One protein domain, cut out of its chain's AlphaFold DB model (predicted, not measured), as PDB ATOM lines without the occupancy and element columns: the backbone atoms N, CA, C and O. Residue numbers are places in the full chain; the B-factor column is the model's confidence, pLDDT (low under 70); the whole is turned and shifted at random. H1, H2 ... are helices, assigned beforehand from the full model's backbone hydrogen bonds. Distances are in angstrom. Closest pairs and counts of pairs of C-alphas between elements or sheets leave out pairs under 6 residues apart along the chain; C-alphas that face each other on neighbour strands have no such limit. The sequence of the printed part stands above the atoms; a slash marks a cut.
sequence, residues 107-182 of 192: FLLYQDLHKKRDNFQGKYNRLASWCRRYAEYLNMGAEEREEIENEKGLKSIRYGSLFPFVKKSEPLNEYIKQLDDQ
ATOM      1  N   PHE A 107     -23.460 -50.412 -15.105       90.75
ATOM      2  CA  PHE A 107     -22.870 -49.150 -14.662       90.75
ATOM      3  C   PHE A 107     -23.921 -48.213 -14.052       90.75
ATOM      4  O   PHE A 107     -23.676 -47.652 -12.984       90.75
ATOM      5  N   LEU A 108     -25.093 -48.086 -14.685       90.75
ATOM      6  CA  LEU A 108     -26.206 -47.291 -14.150       90.75
ATOM      7  C   LEU A 108     -26.687 -47.841 -12.803       90.75
ATOM      8  O   LEU A 108     -26.794 -47.090 -11.833       90.75
ATOM      9  N   LEU A 109     -26.863 -49.162 -12.705       87.88
ATOM     10  CA  LEU A 109     -27.204 -49.830 -11.451       87.88
ATOM     11  C   LEU A 109     -26.173 -49.528 -10.356       87.88
ATOM     12  O   LEU A 109     -26.531 -49.181  -9.232       87.88
ATOM     13  N   TYR A 110     -24.883 -49.630 -10.679       88.44
ATOM     14  CA  TYR A 110     -23.815 -49.346  -9.726       88.44
ATOM     15  C   TYR A 110     -23.814 -47.881  -9.269       88.44
ATOM     16  O   TYR A 110     -23.590 -47.602  -8.090       88.44
ATOM     17  N   GLN A 111     -24.097 -46.941 -10.174       91.00
ATOM     18  CA  GLN A 111     -24.231 -45.527  -9.834       91.00
ATOM     19  C   GLN A 111     -25.366 -45.298  -8.825       91.00
ATOM     20  O   GLN A 111     -25.177 -44.568  -7.848       91.00
ATOM     21  N   ASP A 112     -26.512 -45.948  -9.013       88.12
ATOM     22  CA  ASP A 112     -27.644 -45.847  -8.093       88.12
ATOM     23  C   ASP A 112     -27.346 -46.494  -6.734       88.12
ATOM     24  O   ASP A 112     -27.620 -45.898  -5.688       88.12
ATOM     25  N   LEU A 113     -26.694 -47.660  -6.717       85.56
ATOM     26  CA  LEU A 113     -26.229 -48.297  -5.480       85.56
ATOM     27  C   LEU A 113     -25.225 -47.415  -4.724       85.56
ATOM     28  O   LEU A 113     -25.289 -47.303  -3.498       85.56
ATOM     29  N   HIS A 114     -24.329 -46.729  -5.436       88.25
ATOM     30  CA  HIS A 114     -23.383 -45.797  -4.830       88.25
ATOM     31  C   HIS A 114     -24.095 -44.592  -4.200       88.25
ATOM     32  O   HIS A 114     -23.754 -44.200  -3.084       88.25
ATOM     33  N   LYS A 115     -25.119 -44.035  -4.861       88.25
ATOM     34  CA  LYS A 115     -25.954 -42.965  -4.290       88.25
ATOM     35  C   LYS A 115     -26.668 -43.429  -3.020       88.25
ATOM     36  O   LYS A 115     -26.610 -42.727  -2.011       88.25
ATOM     37  N   LYS A 116     -27.280 -44.621  -3.041       85.62
ATOM     38  CA  LYS A 116     -27.931 -45.223  -1.863       85.62
ATOM     39  C   LYS A 116     -26.946 -45.373  -0.702       85.62
ATOM     40  O   LYS A 116     -27.247 -44.964   0.420       85.62
ATOM     41  N   ARG A 117     -25.743 -45.890  -0.973       87.94
ATOM     42  CA  ARG A 117     -24.667 -46.021   0.018       87.94
ATOM     43  C   ARG A 117     -24.269 -44.668   0.608       87.94
ATOM     44  O   ARG A 117     -24.152 -44.547   1.825       87.94
ATOM     45  N   ASP A 118     -24.058 -43.655  -0.228       89.31
ATOM     46  CA  ASP A 118     -23.655 -42.322   0.231       89.31
ATOM     47  C   ASP A 118     -24.740 -41.664   1.087       89.31
ATOM     48  O   ASP A 118     -24.426 -41.052   2.114       89.31
ATOM     49  N   ASN A 119     -26.015 -41.838   0.723       87.88
ATOM     50  CA  ASN A 119     -27.126 -41.379   1.550       87.88
ATOM     51  C   ASN A 119     -27.146 -42.110   2.897       87.88
ATOM     52  O   ASN A 119     -27.173 -41.462   3.945       87.88
ATOM     53  N   PHE A 120     -27.049 -43.443   2.893       89.50
ATOM     54  CA  PHE A 120     -26.992 -44.228   4.125       89.50
ATOM     55  C   PHE A 120     -25.842 -43.775   5.031       89.50
ATOM     56  O   PHE A 120     -26.059 -43.495   6.209       89.50
ATOM     57  N   GLN A 121     -24.636 -43.602   4.485       90.81
ATOM     58  CA  GLN A 121     -23.487 -43.099   5.238       90.81
ATOM     59  C   GLN A 121     -23.753 -41.696   5.804       90.81
ATOM     60  O   GLN A 121     -23.399 -41.405   6.948       90.81
ATOM     61  N   GLY A 122     -24.402 -40.822   5.032       90.25
ATOM     62  CA  GLY A 122     -24.829 -39.498   5.477       90.25
ATOM     63  C   GLY A 122     -25.856 -39.546   6.613       90.25
ATOM     64  O   GLY A 122     -25.728 -38.798   7.586       90.25
ATOM     65  N   LYS A 123     -26.862 -40.425   6.531       90.62
ATOM     66  CA  LYS A 123     -27.855 -40.660   7.596       90.62
ATOM     67  C   LYS A 123     -27.185 -41.221   8.852       90.62
ATOM     68  O   LYS A 123     -27.359 -40.651   9.925       90.62
ATOM     69  N   TYR A 124     -26.337 -42.238   8.712       93.31
ATOM     70  CA  TYR A 124     -25.585 -42.833   9.817       93.31
ATOM     71  C   TYR A 124     -24.692 -41.811  10.527       93.31
ATOM     72  O   TYR A 124     -24.736 -41.690  11.749       93.31
ATOM     73  N   ASN A 125     -23.921 -41.016   9.779       91.69
ATOM     74  CA  ASN A 125     -23.050 -39.993  10.361       91.69
ATOM     75  C   ASN A 125     -23.848 -38.927  11.129       91.69
ATOM     76  O   ASN A 125     -23.418 -38.484  12.198       91.69
ATOM     77  N   ARG A 126     -25.016 -38.528  10.607       90.88
ATOM     78  CA  ARG A 126     -25.927 -37.594  11.282       90.88
ATOM     79  C   ARG A 126     -26.496 -38.195  12.562       90.88
ATOM     80  O   ARG A 126     -26.402 -37.544  13.597       90.88
ATOM     81  N   LEU A 127     -26.967 -39.440  12.517       93.50
ATOM     82  CA  LEU A 127     -27.440 -40.173  13.692       93.50
ATOM     83  C   LEU A 127     -26.347 -40.316  14.754       93.50
ATOM     84  O   LEU A 127     -26.560 -39.951  15.904       93.50
ATOM     85  N   ALA A 128     -25.148 -40.751  14.371       93.62
ATOM     86  CA  ALA A 128     -24.022 -40.893  15.288       93.62
ATOM     87  C   ALA A 128     -23.639 -39.552  15.936       93.62
ATOM     88  O   ALA A 128     -23.423 -39.484  17.147       93.62
ATOM     89  N   SER A 129     -23.579 -38.468  15.153       92.12
ATOM     90  CA  SER A 129     -23.329 -37.129  15.694       92.12
ATOM     91  C   SER A 129     -24.456 -36.668  16.618       92.12
ATOM     92  O   SER A 129     -24.172 -36.025  17.627       92.12
ATOM     93  N   TRP A 130     -25.711 -36.952  16.276       93.44
ATOM     94  CA  TRP A 130     -26.871 -36.595  17.085       93.44
ATOM     95  C   TRP A 130     -26.847 -37.337  18.423       93.44
ATOM     96  O   TRP A 130     -26.914 -36.690  19.460       93.44
ATOM     97  N   CYS A 131     -26.611 -38.653  18.424       92.62
ATOM     98  CA  CYS A 131     -26.517 -39.462  19.642       92.62
ATOM     99  C   CYS A 131     -25.400 -38.979  20.573       92.62
ATOM    100  O   CYS A 131     -25.615 -38.883  21.778       92.62
ATOM    101  N   ARG A 132     -24.225 -38.622  20.033       92.75
ATOM    102  CA  ARG A 132     -23.135 -38.049  20.845       92.75
ATOM    103  C   ARG A 132     -23.551 -36.734  21.495       92.75
ATOM    104  O   ARG A 132     -23.370 -36.574  22.693       92.75
ATOM    105  N   ARG A 133     -24.153 -35.822  20.727       90.94
ATOM    106  CA  ARG A 133     -24.632 -34.532  21.247       90.94
ATOM    107  C   ARG A 133     -25.750 -34.710  22.267       90.94
ATOM    108  O   ARG A 133     -25.794 -33.979  23.245       90.94
ATOM    109  N   TYR A 134     -26.646 -35.666  22.044       91.06
ATOM    110  CA  TYR A 134     -27.725 -35.972  22.973       91.06
ATOM    111  C   TYR A 134     -27.175 -36.543  24.284       91.06
ATOM    112  O   TYR A 134     -27.577 -36.098  25.353       91.06
ATOM    113  N   ALA A 135     -26.188 -37.441  24.220       90.75
ATOM    114  CA  ALA A 135     -25.486 -37.934  25.403       90.75
ATOM    115  C   ALA A 135     -24.729 -36.817  26.145       90.75
ATOM    116  O   ALA A 135     -24.784 -36.756  27.369       90.75
ATOM    117  N   GLU A 136     -24.058 -35.909  25.427       90.81
ATOM    118  CA  GLU A 136     -23.442 -34.708  26.010       90.81
ATOM    119  C   GLU A 136     -24.493 -33.851  26.729       90.81
ATOM    120  O   GLU A 136     -24.326 -33.552  27.906       90.81
ATOM    121  N   TYR A 137     -25.609 -33.538  26.061       88.31
ATOM    122  CA  TYR A 137     -26.720 -32.768  26.623       88.31
ATOM    123  C   TYR A 137     -27.303 -33.423  27.886       88.31
ATOM    124  O   TYR A 137     -27.543 -32.744  28.880       88.31
ATOM    125  N   LEU A 138     -27.478 -34.749  27.897       89.19
ATOM    126  CA  LEU A 138     -27.962 -35.487  29.070       89.19
ATOM    127  C   LEU A 138     -26.986 -35.478  30.256       89.19
ATOM    128  O   LEU A 138     -27.433 -35.678  31.385       89.19
ATOM    129  N   ASN A 139     -25.699 -35.222  30.024       90.62
ATOM    130  CA  ASN A 139     -24.684 -35.107  31.072       90.62
ATOM    131  C   ASN A 139     -24.471 -33.660  31.558       90.62
ATOM    132  O   ASN A 139     -23.763 -33.455  32.542       90.62
ATOM    133  N   MET A 140     -25.077 -32.662  30.907       88.94
ATOM    134  CA  MET A 140     -25.004 -31.256  31.326       88.94
ATOM    135  C   MET A 140     -25.882 -30.976  32.546       88.94
ATOM    136  O   MET A 140     -26.935 -31.604  32.716       88.94
ATOM    137  N   GLY A 141     -25.485 -29.986  33.349       88.06
ATOM    138  CA  GLY A 141     -26.316 -29.437  34.424       88.06
ATOM    139  C   GLY A 141     -27.565 -28.727  33.885       88.06
ATOM    140  O   GLY A 141     -27.603 -28.321  32.726       88.06
ATOM    141  N   ALA A 142     -28.601 -28.579  34.717       83.38
ATOM    142  CA  ALA A 142     -29.866 -27.957  34.305       83.38
ATOM    143  C   ALA A 142     -29.688 -26.499  33.840       83.38
ATOM    144  O   ALA A 142     -30.242 -26.126  32.810       83.38
ATOM    145  N   GLU A 143     -28.853 -25.725  34.541       81.62
ATOM    146  CA  GLU A 143     -28.528 -24.333  34.194       81.62
ATOM    147  C   GLU A 143     -27.835 -24.238  32.825       81.62
ATOM    148  O   GLU A 143     -28.240 -23.449  31.978       81.62
ATOM    149  N   GLU A 144     -26.867 -25.121  32.548       82.12
ATOM    150  CA  GLU A 144     -26.167 -25.158  31.255       82.12
ATOM    151  C   GLU A 144     -27.113 -25.529  30.099       82.12
ATOM    152  O   GLU A 144     -27.000 -24.993  28.997       82.12
ATOM    153  N   ARG A 145     -28.088 -26.418  30.329       82.88
ATOM    154  CA  ARG A 145     -29.102 -26.741  29.309       82.88
ATOM    155  C   ARG A 145     -30.006 -25.551  29.022       82.88
ATOM    156  O   ARG A 145     -30.305 -25.294  27.857       82.88
ATOM    157  N   GLU A 146     -30.431 -24.845  30.064       81.56
ATOM    158  CA  GLU A 146     -31.301 -23.679  29.948       81.56
ATOM    159  C   GLU A 146     -30.593 -22.521  29.232       81.56
ATOM    160  O   GLU A 146     -31.187 -21.889  28.358       81.56
ATOM    161  N   GLU A 147     -29.303 -22.304  29.496       81.31
ATOM    162  CA  GLU A 147     -28.474 -21.354  28.747       81.31
ATOM    163  C   GLU A 147     -28.392 -21.718  27.258       81.31
ATOM    164  O   GLU A 147     -28.663 -20.883  26.398       81.31
ATOM    165  N   ILE A 148     -28.078 -22.973  26.921       82.88
ATOM    166  CA  ILE A 148     -27.912 -23.398  25.522       82.88
ATOM    167  C   ILE A 148     -29.257 -23.384  24.763       82.88
ATOM    168  O   ILE A 148     -29.275 -23.101  23.562       82.88
ATOM    169  N   GLU A 149     -30.383 -23.653  25.428       77.69
ATOM    170  CA  GLU A 149     -31.719 -23.543  24.824       77.69
ATOM    171  C   GLU A 149     -32.150 -22.087  24.576       77.69
ATOM    172  O   GLU A 149     -32.856 -21.826  23.598       77.69
ATOM    173  N   ASN A 150     -31.722 -21.146  25.423       76.56
ATOM    174  CA  ASN A 150     -32.151 -19.745  25.373       76.56
ATOM    175  C   ASN A 150     -31.173 -18.811  24.627       76.56
ATOM    176  O   ASN A 150     -31.593 -17.773  24.105       76.56
ATOM    177  N   GLU A 151     -29.884 -19.149  24.534       69.25
ATOM    178  CA  GLU A 151     -28.872 -18.314  23.878       69.25
ATOM    179  C   GLU A 151     -28.821 -18.472  22.346       69.25
ATOM    180  O   GLU A 151     -28.958 -19.556  21.774       69.25
ATOM    181  N   LYS A 152     -28.492 -17.379  21.644       60.75
ATOM    182  CA  LYS A 152     -28.088 -17.382  20.225       60.75
ATOM    183  C   LYS A 152     -26.560 -17.307  20.131       60.75
ATOM    184  O   LYS A 152     -26.003 -16.225  19.975       60.75
ATOM    185  N   GLY A 153     -25.881 -18.450  20.231       67.38
ATOM    186  CA  GLY A 153     -24.418 -18.540  20.219       67.38
ATOM    187  C   GLY A 153     -23.898 -19.799  19.521       67.38
ATOM    188  O   GLY A 153     -24.654 -20.689  19.139       67.38
ATOM    189  N   LEU A 154     -22.575 -19.911  19.364       67.19
ATOM    190  CA  LEU A 154     -21.940 -21.075  18.719       67.19
ATOM    191  C   LEU A 154     -22.279 -22.402  19.423       67.19
ATOM    192  O   LEU A 154     -22.416 -23.436  18.765       67.19
ATOM    193  N   LYS A 155     -22.459 -22.368  20.751       70.00
ATOM    194  CA  LYS A 155     -22.904 -23.527  21.534       70.00
ATOM    195  C   LYS A 155     -24.333 -23.946  21.175       70.00
ATOM    196  O   LYS A 155     -24.551 -25.130  20.943       70.00
ATOM    197  N   SER A 156     -25.280 -23.017  21.039       75.56
ATOM    198  CA  SER A 156     -26.655 -23.374  20.666       75.56
ATOM    199  C   SER A 156     -26.768 -23.862  19.220       75.56
ATOM    200  O   SER A 156     -27.512 -24.801  18.949       75.56
ATOM    201  N   ILE A 157     -25.927 -23.364  18.304       79.25
ATOM    202  CA  ILE A 157     -25.811 -23.911  16.937       79.25
ATOM    203  C   ILE A 157     -25.361 -25.381  16.960       79.25
ATOM    204  O   ILE A 157     -25.899 -26.203  16.212       79.25
ATOM    205  N   ARG A 158     -24.415 -25.753  17.837       81.31
ATOM    206  CA  ARG A 158     -23.935 -27.142  17.970       81.31
ATOM    207  C   ARG A 158     -25.065 -28.109  18.336       81.31
ATOM    208  O   ARG A 158     -25.105 -29.213  17.791       81.31
ATOM    209  N   TYR A 159     -25.980 -27.703  19.213       83.25
ATOM    210  CA  TYR A 159     -27.101 -28.532  19.678       83.25
ATOM    211  C   TYR A 159     -28.419 -28.261  18.945       83.25
ATOM    212  O   TYR A 159     -29.411 -28.929  19.221       83.25
ATOM    213  N   GLY A 160     -28.431 -27.365  17.952       81.12
ATOM    214  CA  GLY A 160     -29.645 -26.947  17.248       81.12
ATOM    215  C   GLY A 160     -30.453 -28.095  16.636       81.12
ATOM    216  O   GLY A 160     -31.678 -28.044  16.607       81.12
ATOM    217  N   SER A 161     -29.789 -29.175  16.210       82.62
ATOM    218  CA  SER A 161     -30.455 -30.379  15.696       82.62
ATOM    219  C   SER A 161     -31.163 -31.219  16.766       82.62
ATOM    220  O   SER A 161     -31.944 -32.095  16.412       82.62
ATOM    221  N   LEU A 162     -30.863 -31.017  18.053       86.06
ATOM    222  CA  LEU A 162     -31.499 -31.729  19.163       86.06
ATOM    223  C   LEU A 162     -32.817 -31.073  19.569       86.06
ATOM    224  O   LEU A 162     -33.787 -31.780  19.824       86.06
ATOM    225  N   PHE A 163     -32.858 -29.738  19.648       85.69
ATOM    226  CA  PHE A 163     -33.948 -28.989  20.288       85.69
ATOM    227  C   PHE A 163     -35.367 -29.318  19.804       85.69
ATOM    228  O   PHE A 163     -36.259 -29.370  20.652       85.69
ATOM    229  N   PRO A 164     -35.614 -29.619  18.511       85.88
ATOM    230  CA  PRO A 164     -36.941 -30.051  18.067       85.88
ATOM    231  C   PRO A 164     -37.428 -31.356  18.723       85.88
ATOM    232  O   PRO A 164     -38.630 -31.622  18.750       85.88
ATOM    233  N   PHE A 165     -36.504 -32.165  19.253       86.94
ATOM    234  CA  PHE A 165     -36.740 -33.528  19.723       86.94
ATOM    235  C   PHE A 165     -36.592 -33.692  21.234       86.94
ATOM    236  O   PHE A 165     -37.278 -34.533  21.800       86.94
ATOM    237  N   VAL A 166     -35.744 -32.908  21.910       83.50
ATOM    238  CA  VAL A 166     -35.424 -33.116  23.343       83.50
ATOM    239  C   VAL A 166     -36.662 -33.125  24.249       83.50
ATOM    240  O   VAL A 166     -36.697 -33.865  25.225       83.50
ATOM    241  N   LYS A 167     -37.695 -32.340  23.915       82.38
ATOM    242  CA  LYS A 167     -38.946 -32.231  24.692       82.38
ATOM    243  C   LYS A 167     -39.996 -33.295  24.329       82.38
ATOM    244  O   LYS A 167     -41.105 -33.262  24.856       82.38
ATOM    245  N   LYS A 168     -39.688 -34.207  23.398       86.88
ATOM    246  CA  LYS A 168     -40.565 -35.318  22.997       86.88
ATOM    247  C   LYS A 168     -40.408 -36.499  23.956       86.88
ATOM    248  O   LYS A 168     -39.367 -36.654  24.584       86.88
ATOM    249  N   SER A 169     -41.431 -37.351  24.032       82.88
ATOM    250  CA  SER A 169     -41.398 -38.581  24.837       82.88
ATOM    251  C   SER A 169     -40.357 -39.583  24.332       82.88
ATOM    252  O   SER A 169     -39.721 -40.253  25.137       82.88
ATOM    253  N   GLU A 170     -40.148 -39.649  23.012       89.06
ATOM    254  CA  GLU A 170     -39.176 -40.543  22.371       89.06
ATOM    255  C   GLU A 170     -38.286 -39.782  21.367       89.06
ATOM    256  O   GLU A 170     -38.459 -39.901  20.151       89.06
ATOM    257  N   PRO A 171     -37.309 -38.986  21.844       89.62
ATOM    258  CA  PRO A 171     -36.507 -38.106  20.988       89.62
ATOM    259  C   PRO A 171     -35.748 -38.837  19.872       89.62
ATOM    260  O   PRO A 171     -35.640 -38.327  18.759       89.62
ATOM    261  N   LEU A 172     -35.232 -40.037  20.166       89.50
ATOM    262  CA  LEU A 172     -34.475 -40.845  19.208       89.50
ATOM    263  C   LEU A 172     -35.363 -41.378  18.077       89.50
ATOM    264  O   LEU A 172     -34.977 -41.281  16.916       89.50
ATOM    265  N   ASN A 173     -36.550 -41.900  18.401       90.75
ATOM    266  CA  ASN A 173     -37.470 -42.456  17.405       90.75
ATOM    267  C   ASN A 173     -37.975 -41.370  16.448       90.75
ATOM    268  O   ASN A 173     -37.995 -41.571  15.236       90.75
ATOM    269  N   GLU A 174     -38.295 -40.186  16.974       90.94
ATOM    270  CA  GLU A 174     -38.689 -39.027  16.164       90.94
ATOM    271  C   GLU A 174     -37.556 -38.548  15.244       90.94
ATOM    272  O   GLU A 174     -37.793 -38.188  14.088       90.94
ATOM    273  N   TYR A 175     -36.309 -38.577  15.721       91.00
ATOM    274  CA  TYR A 175     -35.163 -38.204  14.896       91.00
ATOM    275  C   TYR A 175     -34.862 -39.238  13.803       91.00
ATOM    276  O   TYR A 175     -34.580 -38.860  12.666       91.00
ATOM    277  N   ILE A 176     -34.963 -40.535  14.116       90.44
ATOM    278  CA  ILE A 176     -34.843 -41.613  13.123       90.44
ATOM    279  C   ILE A 176     -35.910 -41.439  12.043       90.44
ATOM    280  O   ILE A 176     -35.573 -41.403  10.863       90.44
ATOM    281  N   LYS A 177     -37.166 -41.200  12.436       90.00
ATOM    282  CA  LYS A 177     -38.259 -40.943  11.494       90.00
ATOM    283  C   LYS A 177     -37.970 -39.747  10.583       90.00
ATOM    284  O   LYS A 177     -38.145 -39.847   9.375       90.00
ATOM    285  N   GLN A 178     -37.435 -38.650  11.125       90.19
ATOM    286  CA  GLN A 178     -37.009 -37.508  10.308       90.19
ATOM    287  C   GLN A 178     -35.907 -37.883   9.302       90.19
ATOM    288  O   GLN A 178     -35.907 -37.390   8.174       90.19
ATOM    289  N   LEU A 179     -34.932 -38.703   9.704       87.81
ATOM    290  CA  LEU A 179     -33.872 -39.166   8.806       87.81
ATOM    291  C   LEU A 179     -34.409 -40.100   7.717       87.81
ATOM    292  O   LEU A 179     -33.902 -40.064   6.595       87.81
ATOM    293  N   ASP A 180     -35.419 -40.906   8.020       86.00
ATOM    294  CA  ASP A 180     -36.072 -41.791   7.058       86.00
ATOM    295  C   ASP A 180     -36.933 -41.004   6.060       86.00
ATOM    296  O   ASP A 180     -36.809 -41.229   4.857       86.00
ATOM    297  N   ASP A 181     -37.678 -40.000   6.534       84.75
ATOM    298  CA  ASP A 181     -38.518 -39.108   5.717       84.75
ATOM    299  C   ASP A 181     -37.706 -38.194   4.781       84.75
ATOM    300  O   ASP A 181     -38.228 -37.645   3.802       84.75
ATOM    301  N   GLN A 182     -36.408 -38.015   5.046       79.69
ATOM    302  CA  GLN A 182     -35.522 -37.347   4.102       79.69
ATOM    303  C   GLN A 182     -35.354 -38.209   2.851       79.69
ATOM    304  O   GLN A 182     -34.663 -39.236   2.864       79.69
TER     305      GLN A 182
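Overview. This is residues 107 to 182 of the 192 residues of an uncharacterized protein of Lokiarchaeum sp. (strain GC14_75) (UniProt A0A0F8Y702). One long straight helix, H1, makes most of the length of a rod, and after it the chain folds back in four shorter helices: H2, H3 and H4 gather near its last part, and H5 runs back beside it, loosely held. The first part of H1, residues 107 to 118, sticks out free. The printed part has 76 residues with five named helices, H1 to H5 in order, and no named strand: all helix. It is loose, with a radius of gyration of the C-alphas of 15.7 A and spans of 55 by 27 by 18 A.

Arrangement. Start from H1, residues 107 to 139. H5, residues 171 to 181, is close but not clearly touching, at a shallow tilt of 19 degrees, opposite ways; look at the closest C-alphas, Lys 123 and Leu 179, 6.3 A apart. H3, residues 154 to 159, is also close but not clearly touching H1, with C-alphas 133 and 159 closest at 6.7 A. H2, residues 142 to 150, touches H3, about perpendicular at 77 degrees; the closest C-alphas, Ile 148 and Ser 156, are 5.0 A apart. H4, residues 163 to 166, and H5 touch only at the corner, where the C-alphas of Phe 165 and Pro 171 are closest at 4.8 A. H2 and H5 are apart. Every O i to N i+4 pair is within hydrogen-bond range in H1, H2, H3 and H5; H4 is too short for such a pair, and its one O i to N i+3 pair is not within range.

Along the chain. Find C-alpha 107 at (-22.870, -49.150, -14.662); from there H1 runs 47.9 A to C-alpha 139. H2 measures 12.3 A and H5 15.4 A, ending at C-alpha 181, (-38.518, -39.108, 5.717).

Size, cuts and confidence. The C-alphas farthest apart, Phe 107 and Glu 143, are 55.1 A apart. The printed part has no cut, and its four links are tight. Look for low confidence, pLDDT under 70, at residues 151 to 154.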